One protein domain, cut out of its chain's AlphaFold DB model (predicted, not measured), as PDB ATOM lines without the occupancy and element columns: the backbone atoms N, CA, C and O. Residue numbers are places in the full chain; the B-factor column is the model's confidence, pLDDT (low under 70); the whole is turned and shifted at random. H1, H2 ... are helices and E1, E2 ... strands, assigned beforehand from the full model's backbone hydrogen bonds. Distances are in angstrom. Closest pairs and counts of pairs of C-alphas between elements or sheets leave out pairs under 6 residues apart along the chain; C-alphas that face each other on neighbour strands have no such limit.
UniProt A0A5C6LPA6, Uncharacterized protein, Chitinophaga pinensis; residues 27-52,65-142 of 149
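Overview. This is residues 27 to 52 and 65 to 142 of the 149 residues of an uncharacterized protein of Chitinophaga pinensis (UniProt A0A5C6LPA6). A twisted sheet of four strands, E2, E1, E4 and E5, has a narrow two-stranded sheet, E3 and E6, over one face; together they make a small, lopsided sandwich with crossed strands. The short helix H1 and the far part of the loop of residues 120 to 133 extend the shape beyond the sheets at one end of the long axis. The printed part has 104 residues with six named strands and one named helix, in the order E1 E2 E3 H1 E4 E5 E6; both sheets, ordered E2 - E1 - E4 - E5 and E3 - E6, are antiparallel. The class is mostly strand, though under half of the printed residues are in named elements. The whole is compact, with a radius of gyration of the C-alphas of 14.9 A, yet elongated, spanning 45 by 28 by 17 A.

Along the chain. Find C-alpha 27 at (46.209, 13.090, 13.429); from there E1 runs 23.4 A through residues 27 to 34. E2, residues 42 to 51, is the longest strand by residues and measures 27.4 A. After the cut, look for E3 at residues 68 to 73, then H1 at residues 76 to 80, 6.4 A long. E4, residues 91 to 98, measures 23.2 A, and E5, residues 113 to 119, 20.4 A. E6, residues 134 to 139, ends at C-alpha 139, (48.103, 1.575, 16.502).

Arrangement. In the larger sheet, look first at the hairpin E1 and E2, where N 29 and O 47 are 2.9 A apart. On the other side of E1 is E4, with N 32 and O 93 at 2.8 A. E4 and E5 form another hairpin, with N 94 and O 116 at 2.8 A. In the smaller sheet, N 71 of E3 and O 136 of E6 are 3.0 A apart. These two sheets form a sandwich, two sheets face to face, with facing parts 8.3 A centre to centre and strands at 40 degrees. Across it, the closest C-alphas of E2 and E3 are those of Ala 44 and Leu 73, 6.6 A apart. H1 is not on the larger sheet; its O i to N i+4 pair is within hydrogen-bond range.

Size, cuts and confidence. The C-alphas farthest apart, those of Ala 52 and Asn 83, are 47.2 A from each other. Residues 53 to 64 are not printed, and C-alphas 52 and 65 are 10.7 A apart across this cut. The links E4 to E5 and E5 to E6 are long. The mean pLDDT of the printed part is 79.0; look for values under 70 at residues 65, 75, 77, 79 to 85 and 123 to 142.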
ATOM      1  N   GLU A  27      47.195  14.146  13.211       87.81
ATOM      2  CA  GLU A  27      46.209  13.090  13.429       87.81
ATOM      3  C   GLU A  27      45.672  13.167  14.862       87.81
ATOM      4  O   GLU A  27      46.426  13.316  15.828       87.81
ATOM      5  N   PHE A  28      44.348  13.090  14.999       92.62
ATOM      6  CA  PHE A  28      43.627  13.125  16.269       92.62
ATOM      7  C   PHE A  28      42.953  11.781  16.516       92.62
ATOM      8  O   PHE A  28      42.297  11.253  15.624       92.62
ATOM      9  N   VAL A  29      43.054  11.258  17.736       93.12
ATOM     10  CA  VAL A  29      42.333  10.052  18.160       93.12
ATOM     11  C   VAL A  29      41.484  10.385  19.376       93.12
ATOM     12  O   VAL A  29      42.019  10.748  20.426       93.12
ATOM     13  N   ARG A  30      40.162  10.250  19.242       94.88
ATOM     14  CA  ARG A  30      39.228  10.264  20.374       94.88
ATOM     15  C   ARG A  30      38.935   8.835  20.803       94.88
ATOM     16  O   ARG A  30      38.711   7.973  19.955       94.88
ATOM     17  N   PHE A  31      38.919   8.602  22.107       94.31
ATOM     18  CA  PHE A  31      38.552   7.322  22.691       94.31
ATOM     19  C   PHE A  31      37.195   7.413  23.379       94.31
ATOM     20  O   PHE A  31      36.910   8.379  24.082       94.31
ATOM     21  N   PHE A  32      36.404   6.358  23.233       94.75
ATOM     22  CA  PHE A  32      35.198   6.116  24.010       94.75
ATOM     23  C   PHE A  32      35.270   4.738  24.661       94.75
ATOM     24  O   PHE A  32      35.949   3.847  24.145       94.75
ATOM     25  N   VAL A  33      34.550   4.544  25.761       94.12
ATOM     26  CA  VAL A  33      34.475   3.260  26.472       94.12
ATOM     27  C   VAL A  33      33.021   2.934  26.795       94.12
ATOM     28  O   VAL A  33      32.313   3.774  27.342       94.12
ATOM     29  N   ASP A  34      32.586   1.725  26.448       93.56
ATOM     30  CA  ASP A  34      31.330   1.121  26.896       93.56
ATOM     31  C   ASP A  34      31.658   0.024  27.917       93.56
ATOM     32  O   ASP A  34      32.377  -0.927  27.608       93.56
ATOM     33  N   TYR A  35      31.152   0.169  29.142       89.94
ATOM     34  CA  TYR A  35      31.343  -0.794  30.234       89.94
ATOM     35  C   TYR A  35      30.253  -1.875  30.287       89.94
ATOM     36  O   TYR A  35      30.279  -2.724  31.179       89.94
ATOM     37  N   HIS A  36      29.307  -1.851  29.342       89.56
ATOM     38  CA  HIS A  36      28.154  -2.748  29.243       89.56
ATOM     39  C   HIS A  36      27.216  -2.708  30.465       89.56
ATOM     40  O   HIS A  36      26.496  -3.663  30.754       89.56
ATOM     41  N   ASP A  37      27.181  -1.566  31.154       86.69
ATOM     42  CA  ASP A  37      26.265  -1.241  32.255       86.69
ATOM     43  C   ASP A  37      24.908  -0.678  31.773       86.69
ATOM     44  O   ASP A  37      23.995  -0.464  32.571       86.69
ATOM     45  N   GLY A  38      24.771  -0.450  30.463       89.25
ATOM     46  CA  GLY A  38      23.600   0.155  29.826       89.25
ATOM     47  C   GLY A  38      23.723   1.659  29.552       89.25
ATOM     48  O   GLY A  38      22.829   2.211  28.912       89.25
ATOM     49  N   ALA A  39      24.810   2.318  29.967       90.44
ATOM     50  CA  ALA A  39      25.085   3.714  29.616       90.44
ATOM     51  C   ALA A  39      25.638   3.879  28.186       90.44
ATOM     52  O   ALA A  39      25.534   4.962  27.607       90.44
ATOM     53  N   GLY A  40      26.199   2.811  27.604       93.44
ATOM     54  CA  GLY A  40      26.812   2.822  26.277       93.44
ATOM     55  C   GLY A  40      28.166   3.539  26.249       93.44
ATOM     56  O   GLY A  40      28.828   3.698  27.272       93.44
ATOM     57  N   PHE A  41      28.591   3.969  25.058       95.06
ATOM     58  CA  PHE A  41      29.893   4.612  24.862       95.06
ATOM     59  C   PHE A  41      29.977   5.998  25.517       95.06
ATOM     60  O   PHE A  41      29.311   6.942  25.090       95.06
ATOM     61  N   GLN A  42      30.869   6.131  26.497       93.62
ATOM     62  CA  GLN A  42      31.214   7.381  27.177       93.62
ATOM     63  C   GLN A  42      32.535   7.946  26.627       93.62
ATOM     64  O   GLN A  42      33.459   7.180  26.359       93.62
ATOM     65  N   ASP A  43      32.646   9.270  26.469       93.69
ATOM     66  CA  ASP A  43      33.876   9.951  26.024       93.69
ATOM     67  C   ASP A  43      34.983   9.813  27.081       93.69
ATOM     68  O   ASP A  43      34.838  10.276  28.213       93.69
ATOM     69  N   ALA A  44      36.092   9.171  26.712       91.62
ATOM     70  CA  ALA A  44      37.258   9.007  27.575       91.62
ATOM     71  C   ALA A  44      38.307  10.110  27.351       91.62
ATOM     72  O   ALA A  44      39.145  10.340  28.223       91.62
ATOM     73  N   GLY A  45      38.266  10.800  26.204       93.00
ATOM     74  CA  GLY A  45      39.156  11.911  25.879       93.00
ATOM     75  C   GLY A  45      39.838  11.804  24.514       93.00
ATOM     76  O   GLY A  45      39.642  10.863  23.743       93.00
ATOM     77  N   VAL A  46      40.665  12.809  24.212       93.75
ATOM     78  CA  VAL A  46      41.339  12.987  22.916       93.75
ATOM     79  C   VAL A  46      42.851  13.049  23.106       93.75
ATOM     80  O   VAL A  46      43.349  13.711  24.013       93.75
ATOM     81  N   THR A  47      43.584  12.410  22.199       92.19
ATOM     82  CA  THR A  47      45.032  12.566  22.025       92.19
ATOM     83  C   THR A  47      45.348  12.893  20.565       92.19
ATOM     84  O   THR A  47      44.486  12.779  19.693       92.19
ATOM     85  N   SER A  48      46.565  13.347  20.275       90.56
ATOM     86  CA  SER A  48      46.957  13.702  18.909       90.56
ATOM     87  C   SER A  48      48.460  13.589  18.689       90.56
ATOM     88  O   SER A  48      49.243  13.737  19.628       90.56
ATOM     89  N   PHE A  49      48.862  13.349  17.445       86.62
ATOM     90  CA  PHE A  49      50.257  13.248  17.037       86.62
ATOM     91  C   PHE A  49      50.456  13.849  15.647       86.62
ATOM     92  O   PHE A  49      49.550  13.880  14.818       86.62
ATOM     93  N   LYS A  50      51.667  14.347  15.407       86.38
ATOM     94  CA  LYS A  50      52.062  14.889  14.111       86.38
ATOM     95  C   LYS A  50      52.576  13.766  13.213       86.38
ATOM     96  O   LYS A  50      53.407  12.964  13.637       86.38
ATOM     97  N   VAL A  51      52.132  13.784  11.965       81.81
ATOM     98  CA  VAL A  51      52.575  12.914  10.873       81.81
ATOM     99  C   VAL A  51      53.208  13.763   9.768       81.81
ATOM    100  O   VAL A  51      52.895  14.946   9.616       81.81
ATOM    101  N   ALA A  52      54.156  13.184   9.037       80.00
ATOM    102  CA  ALA A  52      54.918  13.864   7.991       80.00
ATOM    103  C   ALA A  52      55.386  12.852   6.940       80.00
ATOM    104  O   ALA A  52      55.539  11.667   7.239       80.00
ATOM    105  N   LEU A  65      55.160   2.648   8.329       68.50
ATOM    106  CA  LEU A  65      55.198   3.322   9.615       68.50
ATOM    107  C   LEU A  65      53.950   2.988  10.431       68.50
ATOM    108  O   LEU A  65      52.829   2.860   9.927       68.50
ATOM    109  N   HIS A  66      54.173   2.841  11.731       75.56
ATOM    110  CA  HIS A  66      53.145   2.538  12.710       75.56
ATOM    111  C   HIS A  66      53.288   3.504  13.875       75.56
ATOM    112  O   HIS A  66      54.292   3.489  14.589       75.56
ATOM    113  N   TYR A  67      52.277   4.346  14.058       76.81
ATOM    114  CA  TYR A  67      52.206   5.276  15.174       76.81
ATOM    115  C   TYR A  67      51.334   4.673  16.269       76.81
ATOM    116  O   TYR A  67      50.204   4.250  16.013       76.81
ATOM    117  N   MET A  68      51.874   4.629  17.486       78.94
ATOM    118  CA  MET A  68      51.146   4.215  18.679       78.94
ATOM    119  C   MET A  68      50.790   5.443  19.508       78.94
ATOM    120  O   MET A  68      51.678   6.170  19.954       78.94
ATOM    121  N   VAL A  69      49.498   5.639  19.755       81.62
ATOM    122  CA  VAL A  69      48.997   6.633  20.708       81.62
ATOM    123  C   VAL A  69      48.458   5.949  21.949       81.62
ATOM    124  O   VAL A  69      47.956   4.828  21.871       81.62
ATOM    125  N   TYR A  70      48.528   6.646  23.082       80.88
ATOM    126  CA  TYR A  70      47.993   6.165  24.349       80.88
ATOM    127  C   TYR A  70      47.094   7.213  25.001       80.88
ATOM    128  O   TYR A  70      47.384   8.409  24.937       80.88
ATOM    129  N   LEU A  71      46.050   6.738  25.674       84.75
ATOM    130  CA  LEU A  71      45.225   7.513  26.595       84.75
ATOM    131  C   LEU A  71      45.179   6.795  27.950       84.75
ATOM    132  O   LEU A  71      45.153   5.565  28.007       84.75
ATOM    133  N   PHE A  72      45.185   7.568  29.033       78.44
ATOM    134  CA  PHE A  72      44.978   7.071  30.389       78.44
ATOM    135  C   PHE A  72      43.482   7.042  30.706       78.44
ATOM    136  O   PHE A  72      42.807   8.062  30.562       78.44
ATOM    137  N   LEU A  73      42.960   5.883  31.109       79.25
ATOM    138  CA  LEU A  73      41.547   5.717  31.433       79.25
ATOM    139  C   LEU A  73      41.316   5.888  32.938       79.25
ATOM    140  O   LEU A  73      41.812   5.100  33.741       79.25
ATOM    141  N   ASN A  74      40.483   6.862  33.313       76.56
ATOM    142  CA  ASN A  74      39.955   6.956  34.672       76.56
ATOM    143  C   ASN A  74      38.779   5.979  34.856       76.56
ATOM    144  O   ASN A  74      37.612   6.342  34.721       76.56
ATOM    145  N   ASP A  75      39.102   4.723  35.149       69.75
ATOM    146  CA  ASP A  75      38.156   3.620  35.347       69.75
ATOM    147  C   ASP A  75      37.862   3.319  36.829       69.75
ATOM    148  O   ASP A  75      37.268   2.288  37.156       69.75
ATOM    149  N   GLU A  76      38.254   4.217  37.739       73.00
ATOM    150  CA  GLU A  76      38.207   3.974  39.183       73.00
ATOM    151  C   GLU A  76      36.794   3.648  39.693       73.00
ATOM    152  O   GLU A  76      36.638   2.788  40.562       73.00
ATOM    153  N   ALA A  77      35.760   4.281  39.131       67.00
ATOM    154  CA  ALA A  77      34.370   3.951  39.439       67.00
ATOM    155  C   ALA A  77      34.058   2.486  39.083       67.00
ATOM    156  O   ALA A  77      33.660   1.705  39.945       67.00
ATOM    157  N   HIS A  78      34.317   2.091  37.838       71.06
ATOM    158  CA  HIS A  78      33.963   0.774  37.317       71.06
ATOM    159  C   HIS A  78      34.735  -0.355  38.014       71.06
ATOM    160  O   HIS A  78      34.129  -1.357  38.392       71.06
ATOM    161  N   ARG A  79      36.030  -0.165  38.316       68.44
ATOM    162  CA  ARG A  79      36.829  -1.156  39.067       68.44
ATOM    163  C   ARG A  79      36.350  -1.413  40.497       68.44
ATOM    164  O   ARG A  79      36.657  -2.467  41.049       68.44
ATOM    165  N   ARG A  80      35.655  -0.457  41.125       58.47
ATOM    166  CA  ARG A  80      35.183  -0.568  42.518       58.47
ATOM    167  C   ARG A  80      33.857  -1.318  42.657       58.47
ATOM    168  O   ARG A  80      33.567  -1.798  43.748       58.47
ATOM    169  N   PHE A  81      33.056  -1.418  41.592       57.62
ATOM    170  CA  PHE A  81      31.723  -2.036  41.651       57.62
ATOM    171  C   PHE A  81      31.711  -3.557  41.430       57.62
ATOM    172  O   PHE A  81      30.687  -4.193  41.675       57.62
ATOM    173  N   THR A  82      32.823  -4.170  41.011       57.12
ATOM    174  CA  THR A  82      32.894  -5.626  40.810       57.12
ATOM    175  C   THR A  82      33.361  -6.397  42.037       57.12
ATOM    176  O   THR A  82      34.447  -6.163  42.569       57.12
ATOM    177  N   ASN A  83      32.583  -7.420  42.397       60.44
ATOM    178  CA  ASN A  83      33.017  -8.499  43.280       60.44
ATOM    179  C   ASN A  83      34.222  -9.253  42.681       60.44
ATOM    180  O   ASN A  83      34.455  -9.221  41.472       60.44
ATOM    181  N   CYS A  84      34.972  -9.975  43.521       62.44
ATOM    182  CA  CYS A  84      36.235 -10.624  43.135       62.44
ATOM    183  C   CYS A  84      36.143 -11.639  41.981       62.44
ATOM    184  O   CYS A  84      37.183 -11.958  41.405       62.44
ATOM    185  N   ASP A  85      34.939 -12.114  41.657       69.56
ATOM    186  CA  ASP A  85      34.679 -13.198  40.704       69.56
ATOM    187  C   ASP A  85      34.178 -12.702  39.333       69.56
ATOM    188  O   ASP A  85      33.826 -13.503  38.468       69.56
ATOM    189  N   THR A  86      34.115 -11.383  39.112       72.94
ATOM    190  CA  THR A  86      33.605 -10.780  37.868       72.94
ATOM    191  C   THR A  86      34.696  -9.982  37.160       72.94
ATOM    192  O   THR A  86      35.195  -8.990  37.685       72.94
ATOM    193  N   ALA A  87      35.064 -10.401  35.948       76.94
ATOM    194  CA  ALA A  87      35.967  -9.641  35.089       76.94
ATOM    195  C   ALA A  87      35.219  -8.481  34.413       76.94
ATOM    196  O   ALA A  87      34.145  -8.691  33.852       76.94
ATOM    197  N   ILE A  88      35.809  -7.281  34.418       81.12
ATOM    198  CA  ILE A  88      35.322  -6.149  33.617       81.12
ATOM    199  C   ILE A  88      36.036  -6.190  32.269       81.12
ATOM    200  O   ILE A  88      37.265  -6.073  32.213       81.12
ATOM    201  N   ILE A  89      35.256  -6.363  31.205       88.81
ATOM    202  CA  ILE A  89      35.738  -6.404  29.826       88.81
ATOM    203  C   ILE A  89      34.974  -5.337  29.028       88.81
ATOM    204  O   ILE A  89      33.975  -5.675  28.398       88.81
ATOM    205  N   PRO A  90      35.346  -4.045  29.127       91.38
ATOM    206  CA  PRO A  90      34.685  -2.993  28.364       91.38
ATOM    207  C   PRO A  90      35.153  -2.972  26.902       91.38
ATOM    208  O   PRO A  90      36.331  -3.216  26.607       91.38
ATOM    209  N   THR A  91      34.260  -2.574  25.994       94.44
ATOM    210  CA  THR A  91      34.625  -2.235  24.614       94.44
ATOM    211  C   THR A  91      35.158  -0.806  24.551       94.44
ATOM    212  O   THR A  91      34.472   0.157  24.895       94.44
ATOM    213  N   VAL A  92      36.370  -0.643  24.028       94.25
ATOM    214  CA  VAL A  92      36.946   0.656  23.661       94.25
ATOM    215  C   VAL A  92      36.643   0.944  22.198       94.25
ATOM    216  O   VAL A  92      36.865   0.086  21.350       94.25
ATOM    217  N   ARG A  93      36.231   2.172  21.875       94.69
ATOM    218  CA  ARG A  93      36.174   2.709  20.509       94.69
ATOM    219  C   ARG A  93      37.240   3.784  20.334       94.69
ATOM    220  O   ARG A  93      37.259   4.746  21.089       94.69
ATOM    221  N   ALA A  94      38.092   3.648  19.327       93.06
ATOM    222  CA  ALA A  94      39.030   4.674  18.886       93.06
ATOM    223  C   ALA A  94      38.554   5.255  17.548       93.06
ATOM    224  O   ALA A  94      38.352   4.509  16.588       93.06
ATOM    225  N   VAL A  95      38.379   6.575  17.489       94.12
ATOM    226  CA  VAL A  95      38.034   7.330  16.278       94.12
ATOM    227  C   VAL A  95      39.248   8.160  15.876       94.12
ATOM    228  O   VAL A  95      39.561   9.149  16.540       94.12
ATOM    229  N   LEU A  96      39.939   7.744  14.813       91.06
ATOM    230  CA  LEU A  96      41.017   8.500  14.173       91.06
ATOM    231  C   LEU A  96      40.414   9.511  13.194       91.06
ATOM    232  O   LEU A  96      39.551   9.143  12.402       91.06
ATOM    233  N   SER A  97      40.902  10.751  13.198       89.12
ATOM    234  CA  SER A  97      40.547  11.773  12.210       89.12
ATOM    235  C   SER A  97      41.757  12.625  11.816       89.12
ATOM    236  O   SER A  97      42.588  12.986  12.657       89.12
ATOM    237  N   TRP A  98      41.855  12.951  10.529       88.12
ATOM    238  CA  TRP A  98      42.940  13.743   9.949       88.12
ATOM    239  C   TRP A  98      42.630  15.245   9.993       88.12
ATOM    240  O   TRP A  98      41.571  15.698   9.557       88.12
ATOM    241  N   ASN A  99      43.567  16.027  10.537       85.56
ATOM    242  CA  ASN A  99      43.543  17.488  10.710       85.56
ATOM    243  C   ASN A  99      42.324  18.085  11.451       85.56
ATOM    244  O   ASN A  99      42.268  19.297  11.649       85.56
ATOM    245  N   THR A 100      41.386  17.260  11.926       90.00
ATOM    246  CA  THR A 100      40.148  17.678  12.600       90.00
ATOM    247  C   THR A 100      39.938  16.855  13.867       90.00
ATOM    248  O   THR A 100      40.070  15.633  13.836       90.00
ATOM    249  N   VAL A 101      39.571  17.496  14.980       93.25
ATOM    250  CA  VAL A 101      39.229  16.794  16.230       93.25
ATOM    251  C   VAL A 101      37.908  16.024  16.047       93.25
ATOM    252  O   VAL A 101      36.925  16.651  15.653       93.25
ATOM    253  N   PRO A 102      37.834  14.712  16.354       94.06
ATOM    254  CA  PRO A 102      36.584  13.955  16.272       94.06
ATOM    255  C   PRO A 102      35.474  14.524  17.168       94.06
ATOM    256  O   PRO A 102      35.736  14.993  18.287       94.06
ATOM    257  N   SER A 103      34.227  14.411  16.705       94.31
ATOM    258  CA  SER A 103      33.022  14.731  17.481       94.31
ATOM    259  C   SER A 103      32.974  13.966  18.814       94.31
ATOM    260  O   SER A 103      33.495  12.853  18.894       94.31
ATOM    261  N   PRO A 104      32.368  14.529  19.878       94.62
ATOM    262  CA  PRO A 104      32.053  13.792  21.100       94.62
ATOM    263  C   PRO A 104      30.830  12.860  20.964       94.62
ATOM    264  O   PRO A 104      30.505  12.176  21.928       94.62
ATOM    265  N   ASP A 105      30.142  12.815  19.814       94.31
ATOM    266  CA  ASP A 105      29.177  11.742  19.528       94.31
ATOM    267  C   ASP A 105      29.947  10.460  19.161       94.31
ATOM    268  O   ASP A 105      30.660  10.458  18.153       94.31
ATOM    269  N   PRO A 106      29.818   9.355  19.923       91.31
ATOM    270  CA  PRO A 106      30.516   8.108  19.622       91.31
ATOM    271  C   PRO A 106      30.118   7.482  18.281       91.31
ATOM    272  O   PRO A 106      30.829   6.593  17.811       91.31
ATOM    273  N   ASN A 107      28.993   7.884  17.685       92.94
ATOM    274  CA  ASN A 107      28.471   7.339  16.431       92.94
ATOM    275  C   ASN A 107      28.838   8.176  15.199       92.94
ATOM    276  O   ASN A 107      28.522   7.760  14.084       92.94
ATOM    277  N   ASP A 108      29.489   9.326  15.386       90.38
ATOM    278  CA  ASP A 108      29.981  10.132  14.275       90.38
ATOM    279  C   ASP A 108      31.094   9.395  13.513       90.38
ATOM    280  O   ASP A 108      31.951   8.729  14.104       90.38
ATOM    281  N   ILE A 109      31.074   9.505  12.185       88.88
ATOM    282  CA  ILE A 109      32.032   8.836  11.301       88.88
ATOM    283  C   ILE A 109      32.909   9.920  10.665       88.88
ATOM    284  O   ILE A 109      32.401  10.728   9.886       88.88
ATOM    285  N   PRO A 110      34.224   9.945  10.952       86.12
ATOM    286  CA  PRO A 110      35.108  10.984  10.445       86.12
ATOM    287  C   PRO A 110      35.205  10.911   8.919       86.12
ATOM    288  O   PRO A 110      35.397   9.836   8.352       86.12
ATOM    289  N   HIS A 111      35.132  12.068   8.254       81.25
ATOM    290  CA  HIS A 111      35.264  12.163   6.794       81.25
ATOM    291  C   HIS A 111      36.598  11.602   6.272       81.25
ATOM    292  O   HIS A 111      36.627  10.992   5.207       81.25
ATOM    293  N   PHE A 112      37.684  11.785   7.032       81.75
ATOM    294  CA  PHE A 112      39.015  11.262   6.728       81.75
ATOM    295  C   PHE A 112      39.610  10.629   7.987       81.75
ATOM    296  O   PHE A 112      39.985  11.339   8.921       81.75
ATOM    297  N   GLY A 113      39.680   9.298   8.022       86.06
ATOM    298  CA  GLY A 113      40.146   8.531   9.176       86.06
ATOM    299  C   GLY A 113      39.457   7.169   9.273       86.06
ATOM    300  O   GLY A 113      38.960   6.647   8.274       86.06
ATOM    301  N   ASN A 114      39.424   6.577  10.467       86.69
ATOM    302  CA  ASN A 114      38.764   5.292  10.705       86.69
ATOM    303  C   ASN A 114      38.262   5.137  12.147       86.69
ATOM    304  O   ASN A 114      38.759   5.768  13.078       86.69
ATOM    305  N   VAL A 115      37.293   4.237  12.329       90.88
ATOM    306  CA  VAL A 115      36.770   3.827  13.638       90.88
ATOM    307  C   VAL A 115      37.180   2.380  13.900       90.88
ATOM    308  O   VAL A 115      36.982   1.516  13.046       90.88
ATOM    309  N   VAL A 116      37.746   2.101  15.075       92.12
ATOM    310  CA  VAL A 116      38.129   0.749  15.508       92.12
ATOM    311  C   VAL A 116      37.598   0.497  16.908       92.12
ATOM    312  O   VAL A 116      37.824   1.305  17.806       92.12
ATOM    313  N   ASN A 117      36.940  -0.646  17.101       93.56
ATOM    314  CA  ASN A 117      36.549  -1.128  18.420       93.56
ATOM    315  C   ASN A 117      37.497  -2.257  18.863       93.56
ATOM    316  O   ASN A 117      37.925  -3.056  18.028       93.56
ATOM    317  N   ALA A 118      37.807  -2.332  20.155       92.56
ATOM    318  CA  ALA A 118      38.571  -3.419  20.758       92.56
ATOM    319  C   ALA A 118      38.143  -3.629  22.214       92.56
ATOM    320  O   ALA A 118      38.058  -2.669  22.980       92.56
ATOM    321  N   ASP A 119      37.925  -4.880  22.602       91.88
ATOM    322  CA  ASP A 119      37.623  -5.234  23.986       91.88
ATOM    323  C   ASP A 119      38.926  -5.326  24.787       91.88
ATOM    324  O   ASP A 119      39.900  -5.950  24.351       91.88
ATOM    325  N   ILE A 120      38.960  -4.694  25.959       88.56
ATOM    326  CA  ILE A 120      40.107  -4.733  26.876       88.56
ATOM    327  C   ILE A 120      39.701  -5.404  28.182       88.56
ATOM    328  O   ILE A 120      38.533  -5.387  28.538       88.56
ATOM    329  N   GLN A 121      40.648  -5.961  28.934       85.62
ATOM    330  CA  GLN A 121      40.380  -6.456  30.286       85.62
ATOM    331  C   GLN A 121      41.024  -5.527  31.312       85.62
ATOM    332  O   GLN A 121      42.251  -5.399  31.362       85.62
ATOM    333  N   LEU A 122      40.207  -4.901  32.163       81.44
ATOM    334  CA  LEU A 122      40.720  -4.028  33.218       81.44
ATOM    335  C   LEU A 122      41.372  -4.860  34.324       81.44
ATOM    336  O   LEU A 122      40.851  -5.892  34.758       81.44
ATOM    337  N   LYS A 123      42.534  -4.412  34.811       69.81
ATOM    338  CA  LYS A 123      43.229  -5.099  35.904       69.81
ATOM    339  C   LYS A 123      42.505  -4.829  37.221       69.81
ATOM    340  O   LYS A 123      42.331  -3.675  37.610       69.81
ATOM    341  N   LYS A 124      42.186  -5.906  37.945       64.06
ATOM    342  CA  LYS A 124      41.725  -5.856  39.337       64.06
ATOM    343  C   LYS A 124      42.632  -4.947  40.172       64.06
ATOM    344  O   LYS A 124      43.847  -5.151  40.213       64.06
ATOM    345  N   THR A 125      42.038  -3.986  40.872       58.47
ATOM    346  CA  THR A 125      42.739  -3.232  41.913       58.47
ATOM    347  C   THR A 125      42.986  -4.172  43.088       58.47
ATOM    348  O   THR A 125      42.043  -4.616  43.741       58.47
ATOM    349  N   ASP A 126      44.244  -4.528  43.334       54.53
ATOM    350  CA  ASP A 126      44.605  -5.306  44.514       54.53
ATOM    351  C   ASP A 126      44.707  -4.356  45.713       54.53
ATOM    352  O   ASP A 126      45.475  -3.393  45.682       54.53
ATOM    353  N   HIS A 127      43.922  -4.596  46.765       52.28
ATOM    354  CA  HIS A 127      43.804  -3.678  47.908       52.28
ATOM    355  C   HIS A 127      45.109  -3.516  48.710       52.28
ATOM    356  O   HIS A 127      45.185  -2.649  49.578       52.28
ATOM    357  N   HIS A 128      46.141  -4.311  48.412       50.62
ATOM    358  CA  HIS A 128      47.454  -4.210  49.041       50.62
ATOM    359  C   HIS A 128      48.435  -3.231  48.376       50.62
ATOM    360  O   HIS A 128      49.427  -2.888  49.016       50.62
ATOM    361  N   LEU A 129      48.193  -2.750  47.146       46.25
ATOM    362  CA  LEU A 129      49.081  -1.792  46.464       46.25
ATOM    363  C   LEU A 129      48.270  -0.748  45.678       46.25
ATOM    364  O   LEU A 129      47.585  -1.066  44.709       46.25
ATOM    365  N   GLY A 130      48.348   0.514  46.108       41.91
ATOM    366  CA  GLY A 130      47.516   1.597  45.580       41.91
ATOM    367  C   GLY A 130      47.849   2.028  44.146       41.91
ATOM    368  O   GLY A 130      49.007   2.021  43.743       41.91
ATOM    369  N   GLY A 131      46.814   2.476  43.423       46.62
ATOM    370  CA  GLY A 131      46.913   3.260  42.184       46.62
ATOM    371  C   GLY A 131      47.488   2.518  40.972       46.62
ATOM    372  O   GLY A 131      48.697   2.475  40.776       46.62
ATOM    373  N   SER A 132      46.624   2.009  40.089       49.78
ATOM    374  CA  SER A 132      47.049   1.501  38.773       49.78
ATOM    375  C   SER A 132      46.246   2.135  37.643       49.78
ATOM    376  O   SER A 132      45.304   1.546  37.122       49.78
ATOM    377  N   ASP A 133      46.651   3.344  37.274       55.72
ATOM    378  CA  ASP A 133      46.235   4.022  36.047       55.72
ATOM    379  C   ASP A 133      46.534   3.134  34.817       55.72
ATOM    380  O   ASP A 133      47.627   2.564  34.716       55.72
ATOM    381  N   GLN A 134      45.558   2.947  33.919       55.25
ATOM    382  CA  GLN A 134      45.701   2.061  32.757       55.25
ATOM    383  C   GLN A 134      45.757   2.818  31.434       55.25
ATOM    384  O   GLN A 134      44.955   3.700  31.144       55.25
ATOM    385  N   ARG A 135      46.722   2.406  30.603       55.47
ATOM    386  CA  ARG A 135      46.960   2.948  29.267       55.47
ATOM    387  C   ARG A 135      46.249   2.108  28.220       55.47
ATOM    388  O   ARG A 135      46.615   0.955  28.000       55.47
ATOM    389  N   ILE A 136      45.306   2.724  27.527       60.25
ATOM    390  CA  ILE A 136      44.705   2.201  26.304       60.25
ATOM    391  C   ILE A 136      45.571   2.654  25.133       60.25
ATOM    392  O   ILE A 136      45.886   3.838  25.038       60.25
ATOM    393  N   GLY A 137      45.968   1.725  24.262       54.97
ATOM    394  CA  GLY A 137      46.779   2.010  23.078       54.97
ATOM    395  C   GLY A 137      46.005   1.810  21.775       54.97
ATOM    396  O   GLY A 137      45.311   0.807  21.626       54.97
ATOM    397  N   HIS A 138      46.175   2.715  20.810       60.66
ATOM    398  CA  HIS A 138      45.762   2.503  19.418       60.66
ATOM    399  C   HIS A 138      46.992   2.536  18.501       60.66
ATOM    400  O   HIS A 138      47.896   3.342  18.716       60.66
ATOM    401  N   SER A 139      47.022   1.663  17.490       47.41
ATOM    402  CA  SER A 139      48.103   1.575  16.502       47.41
ATOM    403  C   SER A 139      47.542   1.750  15.094       47.41
ATOM    404  O   SER A 139      46.791   0.898  14.612       47.41
ATOM    405  N   GLY A 140      47.913   2.852  14.444       47.22
ATOM    406  CA  GLY A 140      47.566   3.121  13.050       47.22
ATOM    407  C   GLY A 140      48.489   2.377  12.078       47.22
ATOM    408  O   GLY A 140      49.670   2.148  12.357       47.22
ATOM    409  N   LYS A 141      47.972   2.016  10.899       40.91
ATOM    410  CA  LYS A 141      48.799   1.596   9.756       40.91
ATOM    411  C   LYS A 141      48.801   2.713   8.719       40.91
ATOM    412  O   LYS A 141      47.736   3.029   8.197       40.91
ATOM    413  N   THR A 142      49.965   3.261   8.370       43.59
ATOM    414  CA  THR A 142      50.070   4.219   7.255       43.59
ATOM    415  C   THR A 142      50.005   3.464   5.924       43.59
ATOM    416  O   THR A 142      51.024   3.102   5.334       43.59
TER     417      THR A 142